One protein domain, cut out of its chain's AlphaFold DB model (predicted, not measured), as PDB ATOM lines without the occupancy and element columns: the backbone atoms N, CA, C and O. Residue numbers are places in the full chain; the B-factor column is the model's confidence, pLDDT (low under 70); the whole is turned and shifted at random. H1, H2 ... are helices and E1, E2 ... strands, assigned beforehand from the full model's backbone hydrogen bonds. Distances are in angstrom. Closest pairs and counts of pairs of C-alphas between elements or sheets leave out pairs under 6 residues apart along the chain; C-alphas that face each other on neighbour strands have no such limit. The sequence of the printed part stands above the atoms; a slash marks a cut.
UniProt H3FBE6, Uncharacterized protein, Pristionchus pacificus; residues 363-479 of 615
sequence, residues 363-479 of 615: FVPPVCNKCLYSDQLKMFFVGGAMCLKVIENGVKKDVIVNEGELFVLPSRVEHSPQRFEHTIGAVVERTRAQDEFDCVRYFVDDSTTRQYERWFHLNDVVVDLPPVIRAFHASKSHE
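AT A GLANCE: This is residues 363 to 479 of the 615 residues of an uncharacterized protein of Pristionchus pacificus (UniProt H3FBE6). Two small three-stranded sheets, E1 E2 E6 and E4 E3 E5, meet near one end of their strands as a loose V, with the long link of residues 402 to 414 passing by its mouth. Facing into the same middle from another side is the hairpin E7 E8, with H1 covering one of its faces and the short H2 at the far end of H1. The printed part has 117 residues, with eight named strands followed by two named helices; each sheet is antiparallel, and the class is mixed, helices and strands. The whole is compact, with a radius of gyration of the C-alphas of 14.9 A, and rounded, spanning 39 by 30 by 28 A.

IN THESE COORDINATES: E1, residues 369 to 374, begins at C-alpha 369 (1.381, 51.986, 40.537) and is 13.0 A long. E2, residues 377 to 383, is 19.7 A long; E3, residues 386 to 392, 17.3 A; E4, residues 395 to 401, 18.7 A. E5, residues 415 to 419, is 12.9 A long, and E6, residues 424 to 430, 19.9 A. E7, residues 438 to 443, is 16.5 A long and E8, residues 450 to 456, 17.1 A. H1, residues 461 to 473, is 18.1 A long, and H2, residues 476 to 479, is 4.9 A long and ends at C-alpha 479 (-5.776, 38.500, 15.731).

HOW THE PARTS SIT: E2 is the inner strand between E1 and E6. E1 and E2 form a hairpin at 164 degrees, with N 372 and O 379 2.8 A apart; E2 and E6 stand at 157 degrees, with N 380 and O 427 2.8 A apart. In the second sheet E3 is inner: the hairpin E3 and E4 has N 390 and O 397 at 2.8 A, and E3 and E5 have N 416 and O 389 at 2.7 A. Between these sheets the closest C-alphas of E2 and E5 are those of Gly 383 and Arg 419, 7.0 A apart. The hairpin E7 and E8 has N 440 and O 454 at 3.0 A; E7 is apart from E3 and E5. The closest C-alphas of E8 and H1 are those of Arg 454 and Val 468, 6.7 A apart. H1 and H2 are close but not clearly touching, Phe 472 and His 478 having the closest C-alphas at 6.2 A. In H1, 5 of 9 O i to N i+4 pairs are within hydrogen-bond range; H2 is too short for such a pair.

THE WHOLE: The C-alphas farthest apart, of Gly 404 and Lys 476, are 42.2 A apart. The printed part has no cut, and the link E4 to E5 is long, with 13 residues. Mean pLDDT of the printed part is 88.6; residues 383 to 385 are under 70.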
ATOM      1  N   PHE A 363      -0.632  56.929  40.963       85.38
ATOM      2  CA  PHE A 363      -1.740  55.975  41.162       85.38
ATOM      3  C   PHE A 363      -2.915  56.166  40.199       85.38
ATOM      4  O   PHE A 363      -3.957  55.533  40.360       85.38
ATOM      5  N   VAL A 364      -2.758  57.032  39.200       81.62
ATOM      6  CA  VAL A 364      -3.733  57.235  38.121       81.62
ATOM      7  C   VAL A 364      -3.135  56.800  36.778       81.62
ATOM      8  O   VAL A 364      -1.906  56.735  36.645       81.62
ATOM      9  N   PRO A 365      -3.966  56.489  35.766       80.25
ATOM     10  CA  PRO A 365      -3.472  56.184  34.428       80.25
ATOM     11  C   PRO A 365      -2.578  57.304  33.868       80.25
ATOM     12  O   PRO A 365      -2.878  58.482  34.080       80.25
ATOM     13  N   PRO A 366      -1.500  56.968  33.132       76.31
ATOM     14  CA  PRO A 366      -1.128  55.630  32.649       76.31
ATOM     15  C   PRO A 366      -0.248  54.809  33.611       76.31
ATOM     16  O   PRO A 366       0.080  53.671  33.291       76.31
ATOM     17  N   VAL A 367       0.168  55.371  34.749       75.94
ATOM     18  CA  VAL A 367       1.182  54.764  35.631       75.94
ATOM     19  C   VAL A 367       0.549  53.747  36.588       75.94
ATOM     20  O   VAL A 367       1.027  52.619  36.695       75.94
ATOM     21  N   CYS A 368      -0.563  54.110  37.233       83.31
ATOM     22  CA  CYS A 368      -1.391  53.288  38.134       83.31
ATOM     23  C   CYS A 368      -0.705  52.630  39.356       83.31
ATOM     24  O   CYS A 368      -1.412  52.093  40.211       83.31
ATOM     25  N   ASN A 369       0.625  52.644  39.475       85.62
ATOM     26  CA  ASN A 369       1.381  51.986  40.537       85.62
ATOM     27  C   ASN A 369       2.672  52.742  40.891       85.62
ATOM     28  O   ASN A 369       3.256  53.423  40.052       85.62
ATOM     29  N   LYS A 370       3.150  52.578  42.127       86.50
ATOM     30  CA  LYS A 370       4.460  53.071  42.565       86.50
ATOM     31  C   LYS A 370       5.105  52.101  43.547       86.50
ATOM     32  O   LYS A 370       4.452  51.634  44.479       86.50
ATOM     33  N   CYS A 371       6.390  51.828  43.348       87.31
ATOM     34  CA  CYS A 371       7.196  50.998  44.238       87.31
ATOM     35  C   CYS A 371       7.789  51.844  45.376       87.31
ATOM     36  O   CYS A 371       8.420  52.867  45.105       87.31
ATOM     37  N   LEU A 372       7.567  51.430  46.625       87.19
ATOM     38  CA  LEU A 372       8.141  52.014  47.840       87.19
ATOM     39  C   LEU A 372       9.505  51.392  48.170       87.19
ATOM     40  O   LEU A 372      10.471  52.117  48.370       87.19
ATOM     41  N   TYR A 373       9.581  50.060  48.197       85.81
ATOM     42  CA  TYR A 373      10.814  49.295  48.421       85.81
ATOM     43  C   TYR A 373      11.021  48.339  47.254       85.81
ATOM     44  O   TYR A 373      10.055  47.696  46.848       85.81
ATOM     45  N   SER A 374      12.240  48.240  46.719       80.19
ATOM     46  CA  SER A 374      12.536  47.460  45.504       80.19
ATOM     47  C   SER A 374      13.704  46.477  45.638       80.19
ATOM     48  O   SER A 374      14.184  45.995  44.615       80.19
ATOM     49  N   ASP A 375      14.166  46.202  46.858       81.31
ATOM     50  CA  ASP A 375      15.303  45.314  47.129       81.31
ATOM     51  C   ASP A 375      14.864  43.836  47.170       81.31
ATOM     52  O   ASP A 375      14.421  43.292  46.154       81.31
ATOM     53  N   GLN A 376      14.974  43.145  48.310       86.75
ATOM     54  CA  GLN A 376      14.555  41.745  48.396       86.75
ATOM     55  C   GLN A 376      13.033  41.628  48.480       86.75
ATOM     56  O   GLN A 376      12.444  40.848  47.727       86.75
ATOM     57  N   LEU A 377      12.402  42.413  49.351       87.81
ATOM     58  CA  LEU A 377      10.966  42.642  49.387       87.81
ATOM     59  C   LEU A 377      10.615  43.824  48.489       87.81
ATOM     60  O   LEU A 377      11.155  44.923  48.615       87.81
ATOM     61  N   LYS A 378       9.644  43.595  47.608       87.00
ATOM     62  CA  LYS A 378       9.073  44.623  46.750       87.00
ATOM     63  C   LYS A 378       7.732  45.071  47.320       87.00
ATOM     64  O   LYS A 378       6.807  44.268  47.392       87.00
ATOM     65  N   MET A 379       7.625  46.335  47.722       89.94
ATOM     66  CA  MET A 379       6.395  46.926  48.259       89.94
ATOM     67  C   MET A 379       5.821  47.910  47.246       89.94
ATOM     68  O   MET A 379       6.380  48.984  47.050       89.94
ATOM     69  N   PHE A 380       4.695  47.574  46.625       87.75
ATOM     70  CA  PHE A 380       4.004  48.435  45.672       87.75
ATOM     71  C   PHE A 380       2.714  48.987  46.263       87.75
ATOM     72  O   PHE A 380       1.959  48.272  46.919       87.75
ATOM     73  N   PHE A 381       2.418  50.243  45.951       86.62
ATOM     74  CA  PHE A 381       1.088  50.816  46.114       86.62
ATOM     75  C   PHE A 381       0.459  50.985  44.742       86.62
ATOM     76  O   PHE A 381       1.090  51.484  43.808       86.62
ATOM     77  N   VAL A 382      -0.782  50.536  44.609       76.75
ATOM     78  CA  VAL A 382      -1.493  50.477  43.334       76.75
ATOM     79  C   VAL A 382      -2.879  51.070  43.523       76.75
ATOM     80  O   VAL A 382      -3.567  50.719  44.476       76.75
ATOM     81  N   GLY A 383      -3.307  51.964  42.635       66.44
ATOM     82  CA  GLY A 383      -4.636  52.566  42.731       66.44
ATOM     83  C   GLY A 383      -5.745  51.528  42.519       66.44
ATOM     84  O   GLY A 383      -5.766  50.858  41.490       66.44
ATOM     85  N   GLY A 384      -6.664  51.407  43.477       58.34
ATOM     86  CA  GLY A 384      -8.020  50.916  43.265       58.34
ATOM     87  C   GLY A 384      -8.480  49.702  44.060       58.34
ATOM     88  O   GLY A 384      -7.674  48.848  44.434       58.34
ATOM     89  N   ALA A 385      -9.802  49.613  44.285       62.34
ATOM     90  CA  ALA A 385     -10.426  48.454  44.918       62.34
ATOM     91  C   ALA A 385     -10.224  47.282  43.966       62.34
ATOM     92  O   ALA A 385     -10.260  47.491  42.749       62.34
ATOM     93  N   MET A 386      -9.947  46.085  44.480       81.06
ATOM     94  CA  MET A 386      -9.416  45.023  43.630       81.06
ATOM     95  C   MET A 386     -10.343  43.815  43.532       81.06
ATOM     96  O   MET A 386     -10.769  43.235  44.527       81.06
ATOM     97  N   CYS A 387     -10.606  43.412  42.292       89.62
ATOM     98  CA  CYS A 387     -11.084  42.080  41.960       89.62
ATOM     99  C   CYS A 387      -9.921  41.324  41.317       89.62
ATOM    100  O   CYS A 387      -9.468  41.664  40.224       89.62
ATOM    101  N   LEU A 388      -9.397  40.319  42.008       93.88
ATOM    102  CA  LEU A 388      -8.363  39.443  41.486       93.88
ATOM    103  C   LEU A 388      -9.033  38.257  40.794       93.88
ATOM    104  O   LEU A 388      -9.551  37.353  41.449       93.88
ATOM    105  N   LYS A 389      -9.027  38.260  39.461       95.19
ATOM    106  CA  LYS A 389      -9.493  37.106  38.687       95.19
ATOM    107  C   LYS A 389      -8.442  36.016  38.781       95.19
ATOM    108  O   LYS A 389      -7.284  36.290  38.494       95.19
ATOM    109  N   VAL A 390      -8.822  34.809  39.164       96.25
ATOM    110  CA  VAL A 390      -7.911  33.674  39.365       96.25
ATOM    111  C   VAL A 390      -8.425  32.436  38.647       96.25
ATOM    112  O   VAL A 390      -9.616  32.336  38.348       96.25
ATOM    113  N   ILE A 391      -7.536  31.481  38.387       95.31
ATOM    114  CA  ILE A 391      -7.925  30.122  37.997       95.31
ATOM    115  C   ILE A 391      -7.648  29.205  39.181       95.31
ATOM    116  O   ILE A 391      -6.503  28.922  39.521       95.31
ATOM    117  N   GLU A 392      -8.723  28.757  39.815       93.62
ATOM    118  CA  GLU A 392      -8.696  27.895  40.986       93.62
ATOM    119  C   GLU A 392      -9.208  26.510  40.588       93.62
ATOM    120  O   GLU A 392     -10.356  26.372  40.163       93.62
ATOM    121  N   ASN A 393      -8.358  25.483  40.685       92.31
ATOM    122  CA  ASN A 393      -8.690  24.106  40.287       92.31
ATOM    123  C   ASN A 393      -9.306  24.019  38.871       92.31
ATOM    124  O   ASN A 393     -10.307  23.340  38.644       92.31
ATOM    125  N   GLY A 394      -8.740  24.774  37.922       90.75
ATOM    126  CA  GLY A 394      -9.200  24.821  36.530       90.75
ATOM    127  C   GLY A 394     -10.477  25.636  36.290       90.75
ATOM    128  O   GLY A 394     -10.980  25.643  35.166       90.75
ATOM    129  N   VAL A 395     -10.992  26.339  37.304       93.31
ATOM    130  CA  VAL A 395     -12.206  27.163  37.226       93.31
ATOM    131  C   VAL A 395     -11.856  28.634  37.434       93.31
ATOM    132  O   VAL A 395     -11.183  28.991  38.400       93.31
ATOM    133  N   LYS A 396     -12.337  29.512  36.545       94.75
ATOM    134  CA  LYS A 396     -12.209  30.963  36.731       94.75
ATOM    135  C   LYS A 396     -13.046  31.414  37.929       94.75
ATOM    136  O   LYS A 396     -14.236  31.106  37.996       94.75
ATOM    137  N   LYS A 397     -12.441  32.168  38.842       94.69
ATOM    138  CA  LYS A 397     -13.114  32.783  39.990       94.69
ATOM    139  C   LYS A 397     -12.683  34.234  40.154       94.69
ATOM    140  O   LYS A 397     -11.570  34.605  39.794       94.69
ATOM    141  N   ASP A 398     -13.566  35.025  40.745       95.19
ATOM    142  CA  ASP A 398     -13.312  36.417  41.098       95.19
ATOM    143  C   ASP A 398     -13.107  36.507  42.615       95.19
ATOM    144  O   ASP A 398     -14.014  36.192  43.387       95.19
ATOM    145  N   VAL A 399     -11.914  36.919  43.048       95.00
ATOM    146  CA  VAL A 399     -11.594  37.179  44.458       95.00
ATOM    147  C   VAL A 399     -11.681  38.682  44.699       95.00
ATOM    148  O   VAL A 399     -10.839  39.446  44.228       95.00
ATOM    149  N   ILE A 400     -12.713  39.119  45.414       91.50
ATOM    150  CA  ILE A 400     -12.921  40.531  45.756       91.50
ATOM    151  C   ILE A 400     -12.175  40.819  47.055       91.50
ATOM    152  O   ILE A 400     -12.510  40.208  48.062       91.50
ATOM    153  N   VAL A 401     -11.195  41.727  47.026       90.56
ATOM    154  CA  VAL A 401     -10.475  42.185  48.225       90.56
ATOM    155  C   VAL A 401     -10.909  43.616  48.529       90.56
ATOM    156  O   VAL A 401     -10.613  44.548  47.771       90.56
ATOM    157  N   ASN A 402     -11.653  43.771  49.619       86.69
ATOM    158  CA  ASN A 402     -12.194  45.039  50.085       86.69
ATOM    159  C   ASN A 402     -11.153  45.845  50.879       86.69
ATOM    160  O   ASN A 402     -10.082  45.363  51.247       86.69
ATOM    161  N   GLU A 403     -11.470  47.111  51.151       83.62
ATOM    162  CA  GLU A 403     -10.635  47.956  52.002       83.62
ATOM    163  C   GLU A 403     -10.513  47.364  53.414       83.62
ATOM    164  O   GLU A 403     -11.509  46.994  54.029       83.62
ATOM    165  N   GLY A 404      -9.282  47.278  53.927       83.38
ATOM    166  CA  GLY A 404      -8.986  46.669  55.227       83.38
ATOM    167  C   GLY A 404      -8.804  45.146  55.198       83.38
ATOM    168  O   GLY A 404      -8.392  44.575  56.210       83.38
ATOM    169  N   GLU A 405      -9.045  44.489  54.061       89.06
ATOM    170  CA  GLU A 405      -8.808  43.056  53.909       89.06
ATOM    171  C   GLU A 405      -7.367  42.744  53.474       89.06
ATOM    172  O   GLU A 405      -6.740  43.467  52.696       89.06
ATOM    173  N   LEU A 406      -6.847  41.620  53.964       91.38
ATOM    174  CA  LEU A 406      -5.578  41.031  53.557       91.38
ATOM    175  C   LEU A 406      -5.824  39.747  52.764       91.38
ATOM    176  O   LEU A 406      -6.675  38.930  53.117       91.38
ATOM    177  N   PHE A 407      -5.020  39.524  51.731       93.75
ATOM    178  CA  PHE A 407      -5.067  38.311  50.923       93.75
ATOM    179  C   PHE A 407      -3.650  37.889  50.525       93.75
ATOM    180  O   PHE A 407      -2.850  38.720  50.099       93.75
ATOM    181  N   VAL A 408      -3.339  36.596  50.656       94.00
ATOM    182  CA  VAL A 408      -2.065  36.010  50.216       94.00
ATOM    183  C   VAL A 408      -2.342  35.063  49.062       94.00
ATOM    184  O   VAL A 408      -3.093  34.099  49.210       94.00
ATOM    185  N   LEU A 409      -1.704  35.318  47.923       94.25
ATOM    186  CA  LEU A 409      -1.782  34.442  46.764       94.25
ATOM    187  C   LEU A 409      -0.660  33.386  46.826       94.25
ATOM    188  O   LEU A 409       0.516  33.757  46.845       94.25
ATOM    189  N   PRO A 410      -0.978  32.077  46.849       92.50
ATOM    190  CA  PRO A 410       0.026  31.025  46.747       92.50
ATOM    191  C   PRO A 410       0.822  31.099  45.437       92.50
ATOM    192  O   PRO A 410       0.331  31.563  44.406       92.50
ATOM    193  N   SER A 411       2.046  30.568  45.452       91.25
ATOM    194  CA  SER A 411       2.889  30.527  44.255       91.25
ATOM    195  C   SER A 411       2.247  29.722  43.119       91.25
ATOM    196  O   SER A 411       1.597  28.696  43.342       91.25
ATOM    197  N   ARG A 412       2.490  30.175  41.881       92.69
ATOM    198  CA  ARG A 412       2.027  29.547  40.630       92.69
ATOM    199  C   ARG A 412       0.503  29.483  40.471       92.69
ATOM    200  O   ARG A 412       0.007  28.632  39.738       92.69
ATOM    201  N   VAL A 413      -0.236  30.378  41.120       94.62
ATOM    202  CA  VAL A 413      -1.659  30.584  40.833       94.62
ATOM    203  C   VAL A 413      -1.797  31.661  39.761       94.62
ATOM    204  O   VAL A 413      -1.272  32.769  39.897       94.62
ATOM    205  N   GLU A 414      -2.483  31.323  38.675       95.56
ATOM    206  CA  GLU A 414      -2.778  32.261  37.591       95.56
ATOM    207  C   GLU A 414      -3.733  33.337  38.100       95.56
ATOM    208  O   GLU A 414      -4.771  33.021  38.684       95.56
ATOM    209  N   HIS A 415      -3.381  34.602  37.883       95.25
ATOM    210  CA  HIS A 415      -4.140  35.729  38.402       95.25
ATOM    211  C   HIS A 415      -4.107  36.934  37.454       95.25
ATOM    212  O   HIS A 415      -3.136  37.154  36.735       95.25
ATOM    213  N   SER A 416      -5.186  37.715  37.448       94.50
ATOM    214  CA  SER A 416      -5.368  38.901  36.613       94.50
ATOM    215  C   SER A 416      -6.068  40.000  37.427       94.50
ATOM    216  O   SER A 416      -7.296  39.968  37.592       94.50
ATOM    217  N   PRO A 417      -5.305  40.947  38.003       91.69
ATOM    218  CA  PRO A 417      -5.851  41.981  38.875       91.69
ATOM    219  C   PRO A 417      -6.671  43.008  38.085       91.69
ATOM    220  O   PRO A 417      -6.176  43.615  37.141       91.69
ATOM    221  N   GLN A 418      -7.911  43.240  38.514       90.12
ATOM    222  CA  GLN A 418      -8.797  44.297  38.023       90.12
ATOM    223  C   GLN A 418      -8.951  45.347  39.118       90.12
ATOM    224  O   GLN A 418      -9.230  44.993  40.266       90.12
ATOM    225  N   ARG A 419      -8.758  46.625  38.784       83.25
ATOM    226  CA  ARG A 419      -8.745  47.718  39.764       83.25
ATOM    227  C   ARG A 419      -9.720  48.827  39.386       83.25
ATOM    228  O   ARG A 419      -9.850  49.152  38.209       83.25
ATOM    229  N   PHE A 420     -10.386  49.396  40.388       80.44
ATOM    230  CA  PHE A 420     -11.390  50.457  40.230       80.44
ATOM    231  C   PHE A 420     -10.886  51.806  40.751       80.44
ATOM    232  O   PHE A 420     -10.000  51.850  41.587       80.44
ATOM    233  N   GLU A 421     -11.434  52.927  40.297       75.19
ATOM    234  CA  GLU A 421     -10.952  54.252  40.716       75.19
ATOM    235  C   GLU A 421     -11.137  54.521  42.231       75.19
ATOM    236  O   GLU A 421     -11.966  53.907  42.900       75.19
ATOM    237  N   HIS A 422     -10.379  55.488  42.763       74.88
ATOM    238  CA  HIS A 422     -10.537  56.097  44.099       74.88
ATOM    239  C   HIS A 422     -10.108  55.317  45.353       74.88
ATOM    240  O   HIS A 422     -10.295  55.845  46.449       74.88
ATOM    241  N   THR A 423      -9.467  54.154  45.253       75.50
ATOM    242  CA  THR A 423      -8.804  53.542  46.427       75.50
ATOM    243  C   THR A 423      -7.327  53.254  46.147       75.50
ATOM    244  O   THR A 423      -6.839  53.569  45.063       75.50
ATOM    245  N   ILE A 424      -6.579  52.726  47.122       83.12
ATOM    246  CA  ILE A 424      -5.170  52.330  46.978       83.12
ATOM    247  C   ILE A 424      -4.967  50.999  47.706       83.12
ATOM    248  O   ILE A 424      -5.313  50.875  48.877       83.12
ATOM    249  N   GLY A 425      -4.395  50.013  47.018       87.06
ATOM    250  CA  GLY A 425      -4.006  48.719  47.569       87.06
ATOM    251  C   GLY A 425      -2.490  48.586  47.695       87.06
ATOM    252  O   GLY A 425      -1.745  49.047  46.829       87.06
ATOM    253  N   ALA A 426      -2.043  47.926  48.760       89.25
ATOM    254  CA  ALA A 426      -0.657  47.516  48.949       89.25
ATOM    255  C   ALA A 426      -0.431  46.108  48.378       89.25
ATOM    256  O   ALA A 426      -1.248  45.211  48.590       89.25
ATOM    257  N   VAL A 427       0.682  45.903  47.680       91.56
ATOM    258  CA  VAL A 427       1.123  44.600  47.168       91.56
ATOM    259  C   VAL A 427       2.550  44.362  47.639       91.56
ATOM    260  O   VAL A 427       3.429  45.179  47.372       91.56
ATOM    261  N   VAL A 428       2.774  43.244  48.329       91.56
ATOM    262  CA  VAL A 428       4.110  42.801  48.737       91.56
ATOM    263  C   VAL A 428       4.491  41.581  47.913       91.56
ATOM    264  O   VAL A 428       3.784  40.575  47.912       91.56
ATOM    265  N   GLU A 429       5.622  41.674  47.231       90.38
ATOM    266  CA  GLU A 429       6.255  40.577  46.508       90.38
ATOM    267  C   GLU A 429       7.720  40.438  46.929       90.38
ATOM    268  O   GLU A 429       8.225  41.202  47.749       90.38
ATOM    269  N   ARG A 430       8.429  39.472  46.341       90.06
ATOM    270  CA  ARG A 430       9.880  39.349  46.480       90.06
ATOM    271  C   ARG A 430      10.585  39.345  45.135       90.06
ATOM    272  O   ARG A 430      10.010  38.943  44.118       90.06
ATOM    273  N   THR A 431      11.852  39.723  45.147       87.00
ATOM    274  CA  THR A 431      12.754  39.495  44.019       87.00
ATOM    275  C   THR A 431      12.841  38.000  43.700       87.00
ATOM    276  O   THR A 431      12.817  37.145  44.595       87.00
ATOM    277  N   ARG A 432      12.844  37.689  42.400       87.94
ATOM    278  CA  ARG A 432      12.920  36.320  41.884       87.94
ATOM    279  C   ARG A 432      14.356  35.814  41.976       87.94
ATOM    280  O   ARG A 432      15.294  36.567  41.716       87.94
ATOM    281  N   ALA A 433      14.531  34.541  42.314       85.19
ATOM    282  CA  ALA A 433      15.817  33.875  42.146       85.19
ATOM    283  C   ALA A 433      16.141  33.715  40.646       85.19
ATOM    284  O   ALA A 433      15.270  33.855  39.788       85.19
ATOM    285  N   GLN A 434      17.401  33.427  40.306       83.44
ATOM    286  CA  GLN A 434      17.831  33.287  38.903       83.44
ATOM    287  C   GLN A 434      17.122  32.144  38.154       83.44
ATOM    288  O   GLN A 434      17.019  32.178  36.931       83.44
ATOM    289  N   ASP A 435      16.642  31.131  38.875       87.69
ATOM    290  CA  ASP A 435      15.949  29.955  38.347       87.69
ATOM    291  C   ASP A 435      14.413  30.078  38.350       87.69
ATOM    292  O   ASP A 435      13.716  29.135  37.969       87.69
ATOM    293  N   GLU A 436      13.873  31.234  38.741       90.44
ATOM    294  CA  GLU A 436      12.436  31.506  38.780       90.44
ATOM    295  C   GLU A 436      12.008  32.391  37.602       90.44
ATOM    296  O   GLU A 436      12.630  33.411  37.315       90.44
ATOM    297  N   PHE A 437      10.924  32.010  36.924       91.50
ATOM    298  CA  PHE A 437      10.459  32.670  35.700       91.50
ATOM    299  C   PHE A 437       8.990  33.082  35.805       91.50
ATOM    300  O   PHE A 437       8.099  32.260  36.023       91.50
ATOM    301  N   ASP A 438       8.694  34.346  35.571       94.75
ATOM    302  CA  ASP A 438       7.311  34.796  35.484       94.75
ATOM    303  C   ASP A 438       6.741  34.470  34.099       94.75
ATOM    304  O   ASP A 438       7.464  34.251  33.121       94.75
ATOM    305  N   CYS A 439       5.415  34.389  34.027       94.75
ATOM    306  CA  CYS A 439       4.697  34.084  32.800       94.75
ATOM    307  C   CYS A 439       3.517  35.032  32.634       94.75
ATOM    308  O   CYS A 439       2.679  35.149  33.528       94.75
ATOM    309  N   VAL A 440       3.423  35.655  31.460       95.88
ATOM    310  CA  VAL A 440       2.181  36.280  31.003       95.88
ATOM    311  C   VAL A 440       1.459  35.291  30.111       95.88
ATOM    312  O   VAL A 440       2.023  34.791  29.133       95.88
ATOM    313  N   ARG A 441       0.194  35.042  30.443       94.88
ATOM    314  CA  ARG A 441      -0.655  34.068  29.771       94.88
ATOM    315  C   ARG A 441      -1.990  34.690  29.387       94.88
ATOM    316  O   ARG A 441      -2.614  35.377  30.191       94.88
ATOM    317  N   TYR A 442      -2.431  34.384  28.173       95.94
ATOM    318  CA  TYR A 442      -3.769  34.701  27.677       95.94
ATOM    319  C   TYR A 442      -4.556  33.411  27.441       95.94
ATOM    320  O   TYR A 442      -3.973  32.345  27.211       95.94
ATOM    321  N   PHE A 443      -5.881  33.510  27.506       95.19
ATOM    322  CA  PHE A 443      -6.809  32.389  27.384       95.19
ATOM    323  C   PHE A 443      -7.793  32.636  26.251       95.19
ATOM    324  O   PHE A 443      -8.130  33.781  25.963       95.19
ATOM    325  N   VAL A 444      -8.269  31.550  25.643       94.19
ATOM    326  CA  VAL A 444      -9.300  31.623  24.607       94.19
ATOM    327  C   VAL A 444     -10.623  31.997  25.269       94.19
ATOM    328  O   VAL A 444     -11.186  31.193  26.020       94.19
ATOM    329  N   ASP A 445     -11.109  33.204  24.990       89.31
ATOM    330  CA  ASP A 445     -12.367  33.737  25.518       89.31
ATOM    331  C   ASP A 445     -12.505  33.528  27.045       89.31
ATOM    332  O   ASP A 445     -11.568  33.684  27.838       89.31
ATOM    333  N   ASP A 446     -13.692  33.105  27.477       87.00
ATOM    334  CA  ASP A 446     -14.003  32.801  28.864       87.00
ATOM    335  C   ASP A 446     -13.550  31.397  29.305       87.00
ATOM    336  O   ASP A 446     -13.696  31.055  30.477       87.00
ATOM    337  N   SER A 447     -12.889  30.619  28.442       92.44
ATOM    338  CA  SER A 447     -12.362  29.294  28.799       92.44
ATOM    339  C   SER A 447     -11.064  29.359  29.618       92.44
ATOM    340  O   SER A 447     -10.420  30.403  29.727       92.44
ATOM    341  N   THR A 448     -10.642  28.221  30.174       93.62
ATOM    342  CA  THR A 448      -9.307  28.027  30.773       93.62
ATOM    343  C   THR A 448      -8.300  27.414  29.795       93.62
ATOM    344  O   THR A 448      -7.202  27.013  30.180       93.62
ATOM    345  N   THR A 449      -8.633  27.371  28.500       94.38
ATOM    346  CA  THR A 449      -7.713  26.931  27.452       94.38
ATOM    347  C   THR A 449      -6.668  28.010  27.187       94.38
ATOM    348  O   THR A 449      -6.990  29.126  26.779       94.38
ATOM    349  N   ARG A 450      -5.398  27.661  27.415       94.25
ATOM    350  CA  ARG A 450      -4.240  28.532  27.183       94.25
ATOM    351  C   ARG A 450      -4.151  28.886  25.703       94.25
ATOM    352  O   ARG A 450      -4.113  27.997  24.858       94.25
ATOM    353  N   GLN A 451      -4.105  30.175  25.407       95.88
ATOM    354  CA  GLN A 451      -4.009  30.697  24.047       95.88
ATOM    355  C   GLN A 451      -2.575  31.081  23.693       95.88
ATOM    356  O   GLN A 451      -2.136  30.853  22.569       95.88
ATOM    357  N   TYR A 452      -1.868  31.710  24.627       96.19
ATOM    358  CA  TYR A 452      -0.564  32.315  24.387       96.19
ATOM    359  C   TYR A 452       0.195  32.449  25.700       96.19
ATOM    360  O   TYR A 452      -0.404  32.792  26.720       96.19
ATOM    361  N   GLU A 453       1.506  32.218  25.664       95.56
ATOM    362  CA  GLU A 453       2.385  32.362  26.821       95.56
ATOM    363  C   GLU A 453       3.715  33.003  26.458       95.56
ATOM    364  O   GLU A 453       4.324  32.683  25.433       95.56
ATOM    365  N   ARG A 454       4.224  33.845  27.353       94.75
ATOM    366  CA  ARG A 454       5.612  34.303  27.329       94.75
ATOM    367  C   ARG A 454       6.185  34.210  28.725       94.75
ATOM    368  O   ARG A 454       5.642  34.777  29.669       94.75
ATOM    369  N   TRP A 455       7.281  33.479  28.805       94.06
ATOM    370  CA  TRP A 455       8.039  33.240  30.016       94.06
ATOM    371  C   TRP A 455       9.284  34.112  29.989       94.06
ATOM    372  O   TRP A 455       9.936  34.228  28.951       94.06
ATOM    373  N   PHE A 456       9.602  34.736  31.111       92.44
ATOM    374  CA  PHE A 456      10.722  35.660  31.216       92.44
ATOM    375  C   PHE A 456      11.191  35.747  32.665       92.44
ATOM    376  O   PHE A 456      10.466  35.398  33.596       92.44
ATOM    377  N   HIS A 457      12.429  36.185  32.855       90.69
ATOM    378  CA  HIS A 457      12.936  36.492  34.184       90.69
ATOM    379  C   HIS A 457      12.492  37.913  34.546       90.69
ATOM    380  O   HIS A 457      12.854  38.863  33.850       90.69
ATOM    381  N   LEU A 458      11.639  38.045  35.564       87.25
ATOM    382  CA  LEU A 458      11.061  39.329  35.961       87.25
ATOM    383  C   LEU A 458      12.024  40.088  36.877       87.25
ATOM    384  O   LEU A 458      12.201  39.728  38.044       87.25
ATOM    385  N   ASN A 459      12.571  41.191  36.369       79.62
ATOM    386  CA  ASN A 459      13.450  42.086  37.115       79.62
ATOM    387  C   ASN A 459      12.701  43.356  37.530       79.62
ATOM    388  O   ASN A 459      12.686  43.711  38.714       79.62
ATOM    389  N   ASP A 460      11.999  43.989  36.592       78.00
ATOM    390  CA  ASP A 460      11.215  45.202  36.815       78.00
ATOM    391  C   ASP A 460       9.854  45.102  36.116       78.00
ATOM    392  O   ASP A 460       9.753  45.111  34.891       78.00
ATOM    393  N   VAL A 461       8.777  45.043  36.903       80.06
ATOM    394  CA  VAL A 461       7.407  44.895  36.385       80.06
ATOM    395  C   VAL A 461       6.977  46.053  35.481       80.06
ATOM    396  O   VAL A 461       6.178  45.845  34.569       80.06
ATOM    397  N   VAL A 462       7.517  47.258  35.685       73.19
ATOM    398  CA  VAL A 462       7.171  48.443  34.888       73.19
ATOM    399  C   VAL A 462       7.826  48.379  33.506       73.19
ATOM    400  O   VAL A 462       7.258  48.877  32.535       73.19
ATOM    401  N   VAL A 463       8.990  47.735  33.402       76.69
ATOM    402  CA  VAL A 463       9.790  47.662  32.168       76.69
ATOM    403  C   VAL A 463       9.542  46.363  31.403       76.69
ATOM    404  O   VAL A 463       9.356  46.398  30.185       76.69
ATOM    405  N   ASP A 464       9.500  45.231  32.103       85.88
ATOM    406  CA  ASP A 464       9.513  43.895  31.499       85.88
ATOM    407  C   ASP A 464       8.125  43.452  31.022       85.88
ATOM    408  O   ASP A 464       7.993  42.728  30.032       85.88
ATOM    409  N   LEU A 465       7.061  43.916  31.686       88.38
ATOM    410  CA  LEU A 465       5.692  43.510  31.371       88.38
ATOM    411  C   LEU A 465       5.144  44.141  30.071       88.38
ATOM    412  O   LEU A 465       4.564  43.412  29.256       88.38
ATOM    413  N   PRO A 466       5.321  45.456  29.798       88.69
ATOM    414  CA  PRO A 466       4.762  46.074  28.594       88.69
ATOM    415  C   PRO A 466       5.231  45.466  27.259       88.69
ATOM    416  O   PRO A 466       4.385  45.293  26.378       88.69
ATOM    417  N   PRO A 467       6.520  45.117  27.044       90.00
ATOM    418  CA  PRO A 467       6.959  44.421  25.834       90.00
ATOM    419  C   PRO A 467       6.250  43.080  25.618       90.00
ATOM    420  O   PRO A 467       5.859  42.777  24.492       90.00
ATOM    421  N   VAL A 468       6.036  42.309  26.688       93.50
ATOM    422  CA  VAL A 468       5.370  41.001  26.627       93.50
ATOM    423  C   VAL A 468       3.891  41.146  26.257       93.50
ATOM    424  O   VAL A 468       3.397  40.435  25.381       93.50
ATOM    425  N   ILE A 469       3.201  42.121  26.855       93.12
ATOM    426  CA  ILE A 469       1.808  42.456  26.519       93.12
ATOM    427  C   ILE A 469       1.698  42.908  25.054       93.12
ATOM    428  O   ILE A 469       0.836  42.431  24.312       93.12
ATOM    429  N   ARG A 470       2.597  43.793  24.596       93.50
ATOM    430  CA  ARG A 470       2.626  44.239  23.190       93.50
ATOM    431  C   ARG A 470       2.859  43.078  22.225       93.50
ATOM    432  O   ARG A 470       2.225  43.042  21.174       93.50
ATOM    433  N   ALA A 471       3.727  42.132  22.582       93.69
ATOM    434  CA  ALA A 471       3.999  40.954  21.763       93.69
ATOM    435  C   ALA A 471       2.752  40.075  21.575       93.69
ATOM    436  O   ALA A 471       2.540  39.566  20.478       93.69
ATOM    437  N   PHE A 472       1.902  39.936  22.600       95.69
ATOM    438  CA  PHE A 472       0.613  39.264  22.440       95.69
ATOM    439  C   PHE A 472      -0.311  40.036  21.496       95.69
ATOM    440  O   PHE A 472      -0.797  39.455  20.530       95.69
ATOM    441  N   HIS A 473      -0.513  41.338  21.715       95.62
ATOM    442  CA  HIS A 473      -1.438  42.130  20.894       95.62
ATOM    443  C   HIS A 473      -1.026  42.237  19.417       95.62
ATOM    444  O   HIS A 473      -1.889  42.408  18.558       95.62
ATOM    445  N   ALA A 474       0.269  42.105  19.119       95.31
ATOM    446  CA  ALA A 474       0.801  42.045  17.758       95.31
ATOM    447  C   ALA A 474       0.803  40.628  17.147       95.31
ATOM    448  O   ALA A 474       1.153  40.473  15.979       95.31
ATOM    449  N   SER A 475       0.458  39.593  17.919       95.50
ATOM    450  CA  SER A 475       0.530  38.199  17.473       95.50
ATOM    451  C   SER A 475      -0.683  37.772  16.651       95.50
ATOM    452  O   SER A 475      -1.808  38.243  16.849       95.50
ATOM    453  N   LYS A 476      -0.478  36.759  15.805       95.06
ATOM    454  CA  LYS A 476      -1.572  36.107  15.073       95.06
ATOM    455  C   LYS A 476      -2.564  35.406  16.004       95.06
ATOM    456  O   LYS A 476      -3.748  35.315  15.682       95.06
ATOM    457  N   SER A 477      -2.103  34.932  17.162       93.75
ATOM    458  CA  SER A 477      -2.969  34.340  18.188       93.75
ATOM    459  C   SER A 477      -3.997  35.328  18.727       93.75
ATOM    460  O   SER A 477      -5.150  34.941  18.902       93.75
ATOM    461  N   HIS A 478      -3.612  36.591  18.930       95.19
ATOM    462  CA  HIS A 478      -4.541  37.658  19.302       95.19
ATOM    463  C   HIS A 478      -5.483  38.019  18.143       95.19
ATOM    464  O   HIS A 478      -6.690  38.092  18.351       95.19
ATOM    465  N   GLU A 479      -4.963  38.168  16.917       93.81
ATOM    466  CA  GLU A 479      -5.776  38.500  15.731       93.81
ATOM    467  C   GLU A 479      -6.867  37.454  15.444       93.81
ATOM    468  O   GLU A 479      -8.008  37.792  15.140       93.81
TER     469      GLU A 479